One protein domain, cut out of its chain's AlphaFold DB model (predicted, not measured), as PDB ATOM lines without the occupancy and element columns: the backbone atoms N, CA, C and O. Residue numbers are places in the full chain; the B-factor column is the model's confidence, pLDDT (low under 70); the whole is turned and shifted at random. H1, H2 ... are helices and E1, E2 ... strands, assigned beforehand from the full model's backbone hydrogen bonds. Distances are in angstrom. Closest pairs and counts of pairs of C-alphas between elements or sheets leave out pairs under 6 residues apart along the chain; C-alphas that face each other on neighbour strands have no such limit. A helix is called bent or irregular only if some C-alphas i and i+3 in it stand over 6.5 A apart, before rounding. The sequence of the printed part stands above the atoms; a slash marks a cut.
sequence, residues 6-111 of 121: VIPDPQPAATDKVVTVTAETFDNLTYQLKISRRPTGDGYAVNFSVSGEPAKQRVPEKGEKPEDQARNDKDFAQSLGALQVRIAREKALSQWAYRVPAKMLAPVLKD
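What this domain is: This is residues 6 to 111 of the 121 residues of an uncharacterized protein of Verrucomicrobia bacterium RIFCSPLOWO2_12_FULL_64_8 (UniProt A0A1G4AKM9). A strongly twisted antiparallel sheet has one long helix, H1, that meets it with residues 87 to 93 and reaches far beyond the ends of the strands, making the length of the elongated whole. The loop of residues 53 to 65 leads from E3 out to the far end of H1, and the short helix H2 covers part of the sheet. The printed part has 106 residues, with E1, E2, E3, H1, E4, H2 along it and sheet order E1 - E2 - E3 - E4; the class is mixed. It is only just loose, close to extended, with a radius of gyration of the C-alphas of 19.0 A and spans of 61 by 31 by 19 A.

Where its parts are: E1, residues 18 to 24, begins at C-alpha 18 (157.996, 83.978, 168.178). E2, residues 29 to 37, is 26.0 A long and E3, residues 44 to 52, 25.9 A. H1, residues 66 to 93, is 40.9 A long. E4 is residues 97 to 100. H2, residues 102 to 109, ends at C-alpha 109 (155.751, 92.849, 162.312) and is irregular: C-alphas 104 and 107 are 7.2 A apart.

How they stand to each other: E1, E2 and E3 form a meander, each strand the antiparallel neighbour of the one before. Within hydrogen-bond range are N 21 and O 33, 2.8 A, N 34 and O 47, 2.8 A, and, between E3 and E4, N 46 and O 98, 2.8 A. H1 is on the sheet, slantwise to the strands; its closest C-alphas to E3 are Lys 91 and Val 50, 6.0 A. H2 runs across the strands, at a height over the sheet of 9.9 A; the closest C-alphas of H2 and E3 are Ala 102 and Tyr 44, 6.3 A. O i to N i+4 pairs are within range in 22 of 24 in H1 and 2 of 4 in H2.

The domain as a whole: The farthest C-alphas, Thr 40 and Pro 66, are 61.2 A apart. The printed part has no cut; the link from E3 to H1 is long. Residues 9 to 16 and 39 to 42 have pLDDT under 70.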
ATOM      1  N   VAL A   6     140.477  78.552 162.580       85.38
ATOM      2  CA  VAL A   6     140.974  78.104 163.887       85.38
ATOM      3  C   VAL A   6     141.896  76.904 163.674       85.38
ATOM      4  O   VAL A   6     141.644  76.054 162.831       85.38
ATOM      5  N   ILE A   7     142.986  76.828 164.431       82.31
ATOM      6  CA  ILE A   7     143.922  75.704 164.388       82.31
ATOM      7  C   ILE A   7     143.544  74.742 165.529       82.31
ATOM      8  O   ILE A   7     143.825  75.066 166.688       82.31
ATOM      9  N   PRO A   8     142.888  73.601 165.243       71.94
ATOM     10  CA  PRO A   8     142.663  72.556 166.238       71.94
ATOM     11  C   PRO A   8     144.000  71.907 166.616       71.94
ATOM     12  O   PRO A   8     144.854  71.722 165.750       71.94
ATOM     13  N   ASP A   9     144.181  71.607 167.904       65.31
ATOM     14  CA  ASP A   9     145.416  71.056 168.481       65.31
ATOM     15  C   ASP A   9     146.679  71.792 168.015       65.31
ATOM     16  O   ASP A   9     147.482  71.248 167.249       65.31
ATOM     17  N   PRO A  10     146.876  73.052 168.451       61.59
ATOM     18  CA  PRO A  10     148.056  73.812 168.087       61.59
ATOM     19  C   PRO A  10     149.288  73.121 168.668       61.59
ATOM     20  O   PRO A  10     149.674  73.341 169.816       61.59
ATOM     21  N   GLN A  11     149.925  72.277 167.859       57.69
ATOM     22  CA  GLN A  11     151.259  71.785 168.149       57.69
ATOM     23  C   GLN A  11     152.137  73.016 168.381       57.69
ATOM     24  O   GLN A  11     152.068  73.952 167.573       57.69
ATOM     25  N   PRO A  12     152.931  73.063 169.468       52.47
ATOM     26  CA  PRO A  12     153.852  74.162 169.685       52.47
ATOM     27  C   PRO A  12     154.739  74.230 168.449       52.47
ATOM     28  O   PRO A  12     155.543  73.332 168.201       52.47
ATOM     29  N   ALA A  13     154.505  75.240 167.610       53.44
ATOM     30  CA  ALA A  13     155.241  75.370 166.374       53.44
ATOM     31  C   ALA A  13     156.708  75.494 166.777       53.44
ATOM     32  O   ALA A  13     157.072  76.448 167.468       53.44
ATOM     33  N   ALA A  14     157.528  74.517 166.387       51.34
ATOM     34  CA  ALA A  14     158.975  74.595 166.496       51.34
ATOM     35  C   ALA A  14     159.418  75.775 165.625       51.34
ATOM     36  O   ALA A  14     159.600  75.646 164.420       51.34
ATOM     37  N   THR A  15     159.417  76.970 166.204       54.94
ATOM     38  CA  THR A  15     159.601  78.217 165.472       54.94
ATOM     39  C   THR A  15     160.568  79.075 166.250       54.94
ATOM     40  O   THR A  15     160.214  79.701 167.242       54.94
ATOM     41  N   ASP A  16     161.800  79.123 165.750       56.03
ATOM     42  CA  ASP A  16     162.933  79.887 166.285       56.03
ATOM     43  C   ASP A  16     162.678  81.402 166.434       56.03
ATOM     44  O   ASP A  16     163.544  82.135 166.907       56.03
ATOM     45  N   LYS A  17     161.508  81.914 166.016       70.19
ATOM     46  CA  LYS A  17     161.137  83.336 166.081       70.19
ATOM     47  C   LYS A  17     159.648  83.513 166.390       70.19
ATOM     48  O   LYS A  17     158.826  83.640 165.481       70.19
ATOM     49  N   VAL A  18     159.311  83.543 167.679       84.25
ATOM     50  CA  VAL A  18     157.996  83.978 168.178       84.25
ATOM     51  C   VAL A  18     158.051  85.476 168.460       84.25
ATOM     52  O   VAL A  18     158.881  85.929 169.245       84.25
ATOM     53  N   VAL A  19     157.158  86.251 167.844       88.62
ATOM     54  CA  VAL A  19     156.987  87.675 168.154       88.62
ATOM     55  C   VAL A  19     155.881  87.813 169.192       88.62
ATOM     56  O   VAL A  19     154.775  87.310 168.994       88.62
ATOM     57  N   THR A  20     156.179  88.491 170.301       90.94
ATOM     58  CA  THR A  20     155.184  88.816 171.329       90.94
ATOM     59  C   THR A  20     154.815  90.287 171.221       90.94
ATOM     60  O   THR A  20     155.693  91.145 171.236       90.94
ATOM     61  N   VAL A  21     153.520  90.572 171.112       90.88
ATOM     62  CA  VAL A  21     152.974  91.931 171.066       90.88
ATOM     63  C   VAL A  21     152.124  92.142 172.307       90.88
ATOM     64  O   VAL A  21     151.188  91.382 172.551       90.88
ATOM     65  N   THR A  22     152.438  93.179 173.075       93.25
ATOM     66  CA  THR A  22     151.627  93.612 174.214       93.25
ATOM     67  C   THR A  22     150.820  94.834 173.795       93.25
ATOM     68  O   THR A  22     151.389  95.808 173.306       93.25
ATOM     69  N   ALA A  23     149.504  94.772 173.963       91.69
ATOM     70  CA  ALA A  23     148.596  95.885 173.737       91.69
ATOM     71  C   ALA A  23     147.825  96.181 175.025       91.69
ATOM     72  O   ALA A  23     147.184  95.297 175.592       91.69
ATOM     73  N   GLU A  24     147.886  97.427 175.472       93.12
ATOM     74  CA  GLU A  24     147.211  97.909 176.673       93.12
ATOM     75  C   GLU A  24     146.021  98.782 176.274       93.12
ATOM     76  O   GLU A  24     146.089  99.537 175.300       93.12
ATOM     77  N   THR A  25     144.915  98.661 177.002       91.00
ATOM     78  CA  THR A  25     143.728  99.498 176.807       91.00
ATOM     79  C   THR A  25     143.588 100.515 177.931       91.00
ATOM     80  O   THR A  25     144.109 100.336 179.032       91.00
ATOM     81  N   PHE A  26     142.813 101.568 177.673       89.19
ATOM     82  CA  PHE A  26     142.459 102.571 178.684       89.19
ATOM     83  C   PHE A  26     141.610 102.002 179.831       89.19
ATOM     84  O   PHE A  26     141.548 102.595 180.903       89.19
ATOM     85  N   ASP A  27     141.003 100.830 179.632       88.06
ATOM     86  CA  ASP A  27     140.219 100.114 180.638       88.06
ATOM     87  C   ASP A  27     141.078  99.176 181.508       88.06
ATOM     88  O   ASP A  27     140.552  98.245 182.112       88.06
ATOM     89  N   ASN A  28     142.399  99.380 181.555       88.62
ATOM     90  CA  ASN A  28     143.359  98.545 182.293       88.62
ATOM     91  C   ASN A  28     143.370  97.066 181.862       88.62
ATOM     92  O   ASN A  28     143.670  96.176 182.664       88.62
ATOM     93  N   LEU A  29     143.050  96.786 180.596       92.06
ATOM     94  CA  LEU A  29     143.187  95.448 180.028       92.06
ATOM     95  C   LEU A  29     144.508  95.338 179.282       92.06
ATOM     96  O   LEU A  29     144.889  96.225 178.523       92.06
ATOM     97  N   THR A  30     145.186  94.212 179.467       94.50
ATOM     98  CA  THR A  30     146.412  93.870 178.750       94.50
ATOM     99  C   THR A  30     146.166  92.645 177.885       94.50
ATOM    100  O   THR A  30     145.847  91.560 178.384       94.50
ATOM    101  N   TYR A  31     146.343  92.829 176.581       93.56
ATOM    102  CA  TYR A  31     146.295  91.789 175.567       93.56
ATOM    103  C   TYR A  31     147.718  91.402 175.192       93.56
ATOM    104  O   TYR A  31     148.482  92.229 174.695       93.56
ATOM    105  N   GLN A  32     148.074  90.139 175.393       93.88
ATOM    106  CA  GLN A  32     149.352  89.605 174.939       93.88
ATOM    107  C   GLN A  32     149.104  88.687 173.748       93.88
ATOM    108  O   GLN A  32     148.463  87.650 173.891       93.88
ATOM    109  N   LEU A  33     149.615  89.059 172.578       92.31
ATOM    110  CA  LEU A  33     149.537  88.262 171.362       92.31
ATOM    111  C   LEU A  33     150.876  87.569 171.121       92.31
ATOM    112  O   LEU A  33     151.920  88.218 171.105       92.31
ATOM    113  N   LYS A  34     150.846  86.261 170.890       91.12
ATOM    114  CA  LYS A  34     151.996  85.461 170.461       91.12
ATOM    115  C   LYS A  34     151.800  85.089 169.003       91.12
ATOM    116  O   LYS A  34     150.822  84.432 168.656       91.12
ATOM    117  N   ILE A  35     152.723  85.534 168.163       90.19
ATOM    118  CA  ILE A  35     152.680  85.364 166.715       90.19
ATOM    119  C   ILE A  35     153.850  84.469 166.314       90.19
ATOM    120  O   ILE A  35     155.011  84.835 166.504       90.19
ATOM    121  N   SER A  36     153.552  83.311 165.734       87.56
ATOM    122  CA  SER A  36     154.554  82.382 165.210       87.56
ATOM    123  C   SER A  36     154.329  82.128 163.724       87.56
ATOM    124  O   SER A  36     153.199  82.053 163.229       87.56
ATOM    125  N   ARG A  37     155.424  82.041 162.966       82.44
ATOM    126  CA  ARG A  37     155.349  81.710 161.540       82.44
ATOM    127  C   ARG A  37     155.010  80.236 161.402       82.44
ATOM    128  O   ARG A  37     155.649  79.410 162.033       82.44
ATOM    129  N   ARG A  38     154.031  79.873 160.579       72.12
ATOM    130  CA  ARG A  38     153.701  78.454 160.434       72.12
ATOM    131  C   ARG A  38     154.769  77.699 159.629       72.12
ATOM    132  O   ARG A  38     155.285  78.257 158.661       72.12
ATOM    133  N   PRO A  39     155.068  76.433 159.985       63.66
ATOM    134  CA  PRO A  39     155.954  75.578 159.195       63.66
ATOM    135  C   PRO A  39     155.297  75.101 157.890       63.66
ATOM    136  O   PRO A  39     155.990  74.846 156.911       63.66
ATOM    137  N   THR A  40     153.963  75.004 157.853       60.78
ATOM    138  CA  THR A  40     153.192  74.587 156.675       60.78
ATOM    139  C   THR A  40     152.152  75.643 156.297       60.78
ATOM    140  O   THR A  40     151.323  76.032 157.120       60.78
ATOM    141  N   GLY A  41     152.181  76.085 155.036       62.78
ATOM    142  CA  GLY A  41     151.240  77.050 154.459       62.78
ATOM    143  C   GLY A  41     151.580  78.525 154.702       62.78
ATOM    144  O   GLY A  41     152.342  78.880 155.599       62.78
ATOM    145  N   ASP A  42     150.971  79.396 153.895       68.56
ATOM    146  CA  ASP A  42     151.102  80.845 154.041       68.56
ATOM    147  C   ASP A  42     150.260  81.355 155.221       68.56
ATOM    148  O   ASP A  42     149.054  81.083 155.316       68.56
ATOM    149  N   GLY A  43     150.905  82.101 156.123       79.88
ATOM    150  CA  GLY A  43     150.269  82.767 157.261       79.88
ATOM    151  C   GLY A  43     151.014  82.593 158.586       79.88
ATOM    152  O   GLY A  43     152.057  81.944 158.677       79.88
ATOM    153  N   TYR A  44     150.454  83.199 159.626       87.12
ATOM    154  CA  TYR A  44     150.943  83.097 160.997       87.12
ATOM    155  C   TYR A  44     149.905  82.401 161.871       87.12
ATOM    156  O   TYR A  44     148.700  82.538 161.641       87.12
ATOM    157  N   ALA A  45     150.380  81.669 162.873       89.00
ATOM    158  CA  ALA A  45     149.557  81.262 163.997       89.00
ATOM    159  C   ALA A  45     149.589  82.387 165.037       89.00
ATOM    160  O   ALA A  45     150.658  82.905 165.371       89.00
ATOM    161  N   VAL A  46     148.412  82.790 165.505       89.50
ATOM    162  CA  VAL A  46     148.247  83.841 166.507       89.50
ATOM    163  C   VAL A  46     147.484  83.273 167.690       89.50
ATOM    164  O   VAL A  46     146.341  82.843 167.552       89.50
ATOM    165  N   ASN A  47     148.108  83.316 168.858       91.38
ATOM    166  CA  ASN A  47     147.451  83.110 170.141       91.38
ATOM    167  C   ASN A  47     147.355  84.449 170.855       91.38
ATOM    168  O   ASN A  47     148.231  85.299 170.694       91.38
ATOM    169  N   PHE A  48     146.326  84.632 171.670       92.31
ATOM    170  CA  PHE A  48     146.238  85.803 172.524       92.31
ATOM    171  C   PHE A  48     145.793  85.413 173.923       92.31
ATOM    172  O   PHE A  48     145.085  84.427 174.097       92.31
ATOM    173  N   SER A  49     146.184  86.202 174.914       92.38
ATOM    174  CA  SER A  49     145.644  86.144 176.266       92.38
ATOM    175  C   SER A  49     145.158  87.525 176.683       92.38
ATOM    176  O   SER A  49     145.694  88.546 176.245       92.38
ATOM    177  N   VAL A  50     144.115  87.548 177.512       92.62
ATOM    178  CA  VAL A  50     143.546  88.777 178.077       92.62
ATOM    179  C   VAL A  50     143.717  88.743 179.583       92.62
ATOM    180  O   VAL A  50     143.273  87.807 180.252       92.62
ATOM    181  N   SER A  51     144.341  89.783 180.116       90.62
ATOM    182  CA  SER A  51     144.580  89.976 181.544       90.62
ATOM    183  C   SER A  51     144.183  91.392 181.966       90.62
ATOM    184  O   SER A  51     143.959  92.252 181.115       90.62
ATOM    185  N   GLY A  52     144.060  91.620 183.273       86.69
ATOM    186  CA  GLY A  52     143.615  92.895 183.838       86.69
ATOM    187  C   GLY A  52     142.155  92.899 184.295       86.69
ATOM    188  O   GLY A  52     141.389  91.962 184.031       86.69
ATOM    189  N   GLU A  53     141.796  93.961 185.014       84.06
ATOM    190  CA  GLU A  53     140.456  94.217 185.542       84.06
ATOM    191  C   GLU A  53     140.051  95.668 185.242       84.06
ATOM    192  O   GLU A  53     140.800  96.585 185.593       84.06
ATOM    193  N   PRO A  54     138.866  95.901 184.647       84.69
ATOM    194  CA  PRO A  54     138.341  97.248 184.462       84.69
ATOM    195  C   PRO A  54     138.141  97.982 185.785       84.69
ATOM    196  O   PRO A  54     137.866  97.368 186.823       84.69
ATOM    197  N   ALA A  55     138.211  99.314 185.738       82.44
ATOM    198  CA  ALA A  55     137.902 100.147 186.892       82.44
ATOM    199  C   ALA A  55     136.475  99.857 187.391       82.44
ATOM    200  O   ALA A  55     135.507  99.925 186.637       82.44
ATOM    201  N   LYS A  56     136.347  99.521 188.679       78.94
ATOM    202  CA  LYS A  56     135.062  99.140 189.296       78.94
ATOM    203  C   LYS A  56     134.201 100.349 189.667       78.94
ATOM    204  O   LYS A  56     133.014 100.189 189.926       78.94
ATOM    205  N   GLN A  57     134.797 101.539 189.719       76.94
ATOM    206  CA  GLN A  57     134.138 102.777 190.122       76.94
ATOM    207  C   GLN A  57     134.504 103.907 189.162       76.94
ATOM    208  O   GLN A  57     135.654 104.014 188.731       76.94
ATOM    209  N   ARG A  58     133.516 104.750 188.852       82.06
ATOM    210  CA  ARG A  58     133.713 105.982 188.090       82.06
ATOM    211  C   ARG A  58     134.387 107.016 188.987       82.06
ATOM    212  O   ARG A  58     133.980 107.188 190.132       82.06
ATOM    213  N   VAL A  59     135.385 107.718 188.458       78.94
ATOM    214  CA  VAL A  59     135.916 108.933 189.086       78.94
ATOM    215  C   VAL A  59     135.061 110.103 188.584       78.94
ATOM    216  O   VAL A  59     135.078 110.355 187.377       78.94
ATOM    217  N   PRO A  60     134.274 110.776 189.444       76.06
ATOM    218  CA  PRO A  60     133.446 111.907 189.027       76.06
ATOM    219  C   PRO A  60     134.311 113.058 188.513       76.06
ATOM    220  O   PRO A  60     135.404 113.301 189.035       76.06
ATOM    221  N   GLU A  61     133.825 113.782 187.510       77.94
ATOM    222  CA  GLU A  61     134.567 114.921 186.970       77.94
ATOM    223  C   GLU A  61     134.409 116.145 187.887       77.94
ATOM    224  O   GLU A  61     133.360 116.376 188.499       77.94
ATOM    225  N   LYS A  62     135.468 116.950 188.028       76.25
ATOM    226  CA  LYS A  62     135.446 118.114 188.921       76.25
ATOM    227  C   LYS A  62     134.483 119.174 188.369       76.25
ATOM    228  O   LYS A  62     134.808 119.850 187.400       76.25
ATOM    229  N   GLY A  63     133.342 119.363 189.035       77.56
ATOM    230  CA  GLY A  63     132.309 120.335 188.642       77.56
ATOM    231  C   GLY A  63     131.104 119.730 187.913       77.56
ATOM    232  O   GLY A  63     130.317 120.473 187.330       77.56
ATOM    233  N   GLU A  64     130.954 118.404 187.945       74.75
ATOM    234  CA  GLU A  64     129.799 117.698 187.393       74.75
ATOM    235  C   GLU A  64     128.486 118.170 188.039       74.75
ATOM    236  O   GLU A  64     128.352 118.217 189.266       74.75
ATOM    237  N   LYS A  65     127.510 118.552 187.207       83.62
ATOM    238  CA  LYS A  65     126.189 118.950 187.698       83.62
ATOM    239  C   LYS A  65     125.470 117.724 188.276       83.62
ATOM    240  O   LYS A  65     125.600 116.635 187.715       83.62
ATOM    241  N   PRO A  66     124.632 117.886 189.314       77.56
ATOM    242  CA  PRO A  66     123.870 116.773 189.894       77.56
ATOM    243  C   PRO A  66     122.996 116.031 188.869       77.56
ATOM    244  O   PRO A  66     122.790 114.824 188.972       77.56
ATOM    245  N   GLU A  67     122.510 116.753 187.857       76.62
ATOM    246  CA  GLU A  67     121.709 116.221 186.747       76.62
ATOM    247  C   GLU A  67     122.520 115.289 185.830       76.62
ATOM    248  O   GLU A  67     121.999 114.285 185.345       76.62
ATOM    249  N   ASP A  68     123.804 115.591 185.620       82.75
ATOM    250  CA  ASP A  68     124.708 114.789 184.795       82.75
ATOM    251  C   ASP A  68     125.228 113.560 185.552       82.75
ATOM    252  O   ASP A  68     125.459 112.522 184.934       82.75
ATOM    253  N   GLN A  69     125.320 113.638 186.884       82.25
ATOM    254  CA  GLN A  69     125.818 112.553 187.729       82.25
ATOM    255  C   GLN A  69     125.009 111.264 187.571       82.25
ATOM    256  O   GLN A  69     125.574 110.210 187.289       82.25
ATOM    257  N   ALA A  70     123.679 111.346 187.676       84.56
ATOM    258  CA  ALA A  70     122.822 110.167 187.554       84.56
ATOM    259  C   ALA A  70     122.878 109.536 186.150       84.56
ATOM    260  O   ALA A  70     122.830 108.310 186.019       84.56
ATOM    261  N   ARG A  71     123.001 110.358 185.094       87.25
ATOM    262  CA  ARG A  71     123.170 109.873 183.714       87.25
ATOM    263  C   ARG A  71     124.525 109.183 183.553       87.25
ATOM    264  O   ARG A  71     124.573 108.043 183.107       87.25
ATOM    265  N   ASN A  72     125.601 109.843 183.966       86.31
ATOM    266  CA  ASN A  72     126.964 109.355 183.785       86.31
ATOM    267  C   ASN A  72     127.241 108.092 184.620       86.31
ATOM    268  O   ASN A  72     127.942 107.192 184.159       86.31
ATOM    269  N   ASP A  73     126.651 107.977 185.813       85.56
ATOM    270  CA  ASP A  73     126.740 106.764 186.637       85.56
ATOM    271  C   ASP A  73     125.998 105.587 185.987       85.56
ATOM    272  O   ASP A  73     126.501 104.458 185.971       85.56
ATOM    273  N   LYS A  74     124.830 105.845 185.384       88.25
ATOM    274  CA  LYS A  74     124.087 104.835 184.621       88.25
ATOM    275  C   LYS A  74     124.865 104.378 183.384       88.25
ATOM    276  O   LYS A  74     124.983 103.173 183.162       88.25
ATOM    277  N   ASP A  75     125.412 105.312 182.610       88.62
ATOM    278  CA  ASP A  75     126.184 105.021 181.396       88.62
ATOM    279  C   ASP A  75     127.466 104.242 181.722       88.62
ATOM    280  O   ASP A  75     127.829 103.293 181.017       88.62
ATOM    281  N   PHE A  76     128.122 104.575 182.839       88.56
ATOM    282  CA  PHE A  76     129.271 103.829 183.343       88.56
ATOM    283  C   PHE A  76     128.894 102.398 183.732       88.56
ATOM    284  O   PHE A  76     129.557 101.457 183.298       88.56
ATOM    285  N   ALA A  77     127.810 102.206 184.490       88.44
ATOM    286  CA  ALA A  77     127.357 100.873 184.883       88.44
ATOM    287  C   ALA A  77     126.995 100.000 183.666       88.44
ATOM    288  O   ALA A  77     127.349  98.819 183.619       88.44
ATOM    289  N   GLN A  78     126.340 100.583 182.655       91.25
ATOM    290  CA  GLN A  78     126.018  99.882 181.410       91.25
ATOM    291  C   GLN A  78     127.276  99.509 180.618       91.25
ATOM    292  O   GLN A  78     127.407  98.367 180.169       91.25
ATOM    293  N   SER A  79     128.219 100.442 180.491       89.62
ATOM    294  CA  SER A  79     129.480 100.224 179.776       89.62
ATOM    295  C   SER A  79     130.344  99.170 180.469       89.62
ATOM    296  O   SER A  79     130.875  98.277 179.809       89.62
ATOM    297  N   LEU A  80     130.422  99.208 181.804       89.25
ATOM    298  CA  LEU A  80     131.139  98.220 182.608       89.25
ATOM    299  C   LEU A  80     130.535  96.820 182.443       89.25
ATOM    300  O   LEU A  80     131.274  95.857 182.241       89.25
ATOM    301  N   GLY A  81     129.203  96.700 182.469       90.06
ATOM    302  CA  GLY A  81     128.519  95.425 182.242       90.06
ATOM    303  C   GLY A  81     128.795  94.854 180.846       90.06
ATOM    304  O   GLY A  81     129.174  93.688 180.710       90.06
ATOM    305  N   ALA A  82     128.686  95.682 179.802       91.62
ATOM    306  CA  ALA A  82     128.999  95.271 178.432       91.62
ATOM    307  C   ALA A  82     130.474  94.853 178.276       91.62
ATOM    308  O   ALA A  82     130.777  93.851 177.619       91.62
ATOM    309  N   LEU A  83     131.389  95.578 178.923       90.81
ATOM    310  CA  LEU A  83     132.815  95.279 178.912       90.81
ATOM    311  C   LEU A  83     133.122  93.944 179.602       90.81
ATOM    312  O   LEU A  83     133.884  93.145 179.064       90.81
ATOM    313  N   GLN A  84     132.496  93.650 180.743       90.38
ATOM    314  CA  GLN A  84     132.669  92.373 181.443       90.38
ATOM    315  C   GLN A  84     132.218  91.180 180.594       90.38
ATOM    316  O   GLN A  84     132.946  90.190 180.489       90.38
ATOM    317  N   VAL A  85     131.059  91.288 179.933       93.81
ATOM    318  CA  VAL A  85     130.568  90.255 179.004       93.81
ATOM    319  C   VAL A  85     131.556  90.053 177.853       93.81
ATOM    320  O   VAL A  85     131.883  88.916 177.498       93.81
ATOM    321  N   ARG A  86     132.082  91.148 177.294       91.94
ATOM    322  CA  ARG A  86     133.091  91.101 176.232       91.94
ATOM    323  C   ARG A  86     134.380  90.421 176.701       91.94
ATOM    324  O   ARG A  86     134.853  89.523 176.011       91.94
ATOM    325  N   ILE A  87     134.909  90.779 177.872       91.56
ATOM    326  CA  ILE A  87     136.127  90.174 178.437       91.56
ATOM    327  C   ILE A  87     135.928  88.676 178.673       91.56
ATOM    328  O   ILE A  87     136.810  87.888 178.343       91.56
ATOM    329  N   ALA A  88     134.783  88.264 179.222       92.31
ATOM    330  CA  ALA A  88     134.490  86.850 179.451       92.31
ATOM    331  C   ALA A  88     134.496  86.059 178.133       92.31
ATOM    332  O   ALA A  88     135.120  85.000 178.043       92.31
ATOM    333  N   ARG A  89     133.876  86.614 177.083       92.88
ATOM    334  CA  ARG A  89     133.892  86.028 175.739       92.88
ATOM    335  C   ARG A  89     135.306  85.953 175.164       92.88
ATOM    336  O   ARG A  89     135.689  84.922 174.626       92.88
ATOM    337  N   GLU A  90     136.083  87.024 175.269       91.94
ATOM    338  CA  GLU A  90     137.456  87.060 174.759       91.94
ATOM    339  C   GLU A  90     138.371  86.075 175.503       91.94
ATOM    340  O   GLU A  90     139.141  85.359 174.867       91.94
ATOM    341  N   LYS A  91     138.232  85.947 176.829       91.12
ATOM    342  CA  LYS A  91     138.933  84.922 177.619       91.12
ATOM    343  C   LYS A  91     138.540  83.511 177.190       91.12
ATOM    344  O   LYS A  91     139.418  82.675 177.013       91.12
ATOM    345  N   ALA A  92     137.258  83.250 176.940       91.00
ATOM    346  CA  ALA A  92     136.826  81.958 176.411       91.00
ATOM    347  C   ALA A  92     137.428  81.663 175.024       91.00
ATOM    348  O   ALA A  92     137.688  80.509 174.701       91.00
ATOM    349  N   LEU A  93     137.693  82.682 174.206       91.12
ATOM    350  CA  LEU A  93     138.322  82.522 172.892       91.12
ATOM    351  C   LEU A  93     139.853  82.364 172.956       91.12
ATOM    352  O   LEU A  93     140.438  81.788 172.044       91.12
ATOM    353  N   SER A  94     140.496  82.798 174.044       88.69
ATOM    354  CA  SER A  94     141.961  82.736 174.218       88.69
ATOM    355  C   SER A  94     142.558  81.319 174.208       88.69
ATOM    356  O   SER A  94     143.763  81.158 174.031       88.69
ATOM    357  N   GLN A  95     141.721  80.285 174.355       88.25
ATOM    358  CA  GLN A  95     142.139  78.881 174.272       88.25
ATOM    359  C   GLN A  95     142.540  78.446 172.852       88.25
ATOM    360  O   GLN A  95     143.222  77.439 172.684       88.25
ATOM    361  N   TRP A  96     142.123  79.194 171.828       88.12
ATOM    362  CA  TRP A  96     142.338  78.834 170.432       88.12
ATOM    363  C   TRP A  96     143.589  79.497 169.849       88.12
ATOM    364  O   TRP A  96     144.002  80.591 170.244       88.12
ATOM    365  N   ALA A  97     144.174  78.838 168.851       88.56
ATOM    366  CA  ALA A  97     145.140  79.442 167.943       88.56
ATOM    367  C   ALA A  97     144.443  79.790 166.626       88.56
ATOM    368  O   ALA A  97     143.670  78.994 166.096       88.56
ATOM    369  N   TYR A  98     144.736  80.964 166.077       89.25
ATOM    370  CA  TYR A  98     144.098  81.464 164.863       89.25
ATOM    371  C   TYR A  98     145.091  81.526 163.715       89.25
ATOM    372  O   TYR A  98     146.212  82.016 163.871       89.25
ATOM    373  N   ARG A  99     144.668  81.080 162.533       89.00
ATOM    374  CA  ARG A  99     145.407  81.291 161.293       89.00
ATOM    375  C   ARG A  99     145.114  82.690 160.765       89.00
ATOM    376  O   ARG A  99     143.991  82.987 160.363       89.00
ATOM    377  N   VAL A 100     146.140  83.534 160.715       88.94
ATOM    378  CA  VAL A 100     146.024  84.911 160.222       88.94
ATOM    379  C   VAL A 100     146.885  85.108 158.966       88.94
ATOM    380  O   VAL A 100     148.077  84.776 158.984       88.94
ATOM    381  N   PRO A 101     146.331  85.684 157.881       88.44
ATOM    382  CA  PRO A 101     147.095  86.026 156.686       88.44
ATOM    383  C   PRO A 101     148.275  86.959 156.975       88.44
ATOM    384  O   PRO A 101     148.133  87.963 157.675       88.44
ATOM    385  N   ALA A 102     149.422  86.718 156.333       85.25
ATOM    386  CA  ALA A 102     150.627  87.535 156.512       85.25
ATOM    387  C   ALA A 102     150.403  89.033 156.223       85.25
ATOM    388  O   ALA A 102     150.929  89.887 156.936       85.25
ATOM    389  N   LYS A 103     149.567  89.362 155.228       85.25
ATOM    390  CA  LYS A 103     149.216  90.749 154.869       85.25
ATOM    391  C   LYS A 103     148.607  91.549 156.029       85.25
ATOM    392  O   LYS A 103     148.823  92.750 156.106       85.25
ATOM    393  N   MET A 104     147.881  90.884 156.935       85.19
ATOM    394  CA  MET A 104     147.220  91.529 158.076       85.19
ATOM    395  C   MET A 104     148.200  91.850 159.205       85.19
ATOM    396  O   MET A 104     147.992  92.807 159.944       85.19
ATOM    397  N   LEU A 105     149.271  91.064 159.332       86.69
ATOM    398  CA  LEU A 105     150.285  91.242 160.373       86.69
ATOM    399  C   LEU A 105     151.493  92.046 159.895       86.69
ATOM    400  O   LEU A 105     152.288  92.489 160.717       86.69
ATOM    401  N   ALA A 106     151.618  92.286 158.589       84.00
ATOM    402  CA  ALA A 106     152.729  93.039 158.022       84.00
ATOM    403  C   ALA A 106     152.975  94.405 158.699       84.00
ATOM    404  O   ALA A 106     154.138  94.715 158.929       84.00
ATOM    405  N   PRO A 107     151.963  95.221 159.064       84.56
ATOM    406  CA  PRO A 107     152.214  96.485 159.762       84.56
ATOM    407  C   PRO A 107     152.732  96.301 161.193       84.56
ATOM    408  O   PRO A 107     153.502  97.125 161.666       84.56
ATOM    409  N   VAL A 108     152.313  95.227 161.867       85.94
ATOM    410  CA  VAL A 108     152.666  94.932 163.266       85.94
ATOM    411  C   VAL A 108     154.062  94.319 163.370       85.94
ATOM    412  O   VAL A 108     154.769  94.545 164.343       85.94
ATOM    413  N   LEU A 109     154.464  93.548 162.358       85.94
ATOM    414  CA  LEU A 109     155.751  92.849 162.312       85.94
ATOM    415  C   LEU A 109     156.885  93.683 161.697       85.94
ATOM    416  O   LEU A 109     158.020  93.215 161.651       85.94
ATOM    417  N   LYS A 110     156.587  94.877 161.179       85.69
ATOM    418  CA  LYS A 110     157.589  95.800 160.638       85.69
ATOM    419  C   LYS A 110     158.222  96.618 161.752       85.69
ATOM    420  O   LYS A 110     157.534  97.103 162.648       85.69
ATOM    421  N   ASP A 111     159.516  96.873 161.618       82.12
ATOM    422  CA  ASP A 111     160.200  97.814 162.495       82.12
ATOM    423  C   ASP A 111     159.725  99.241 162.225       82.12
ATOM    424  O   ASP A 111     159.424  99.618 161.089       82.12
TER     425      ASP A 111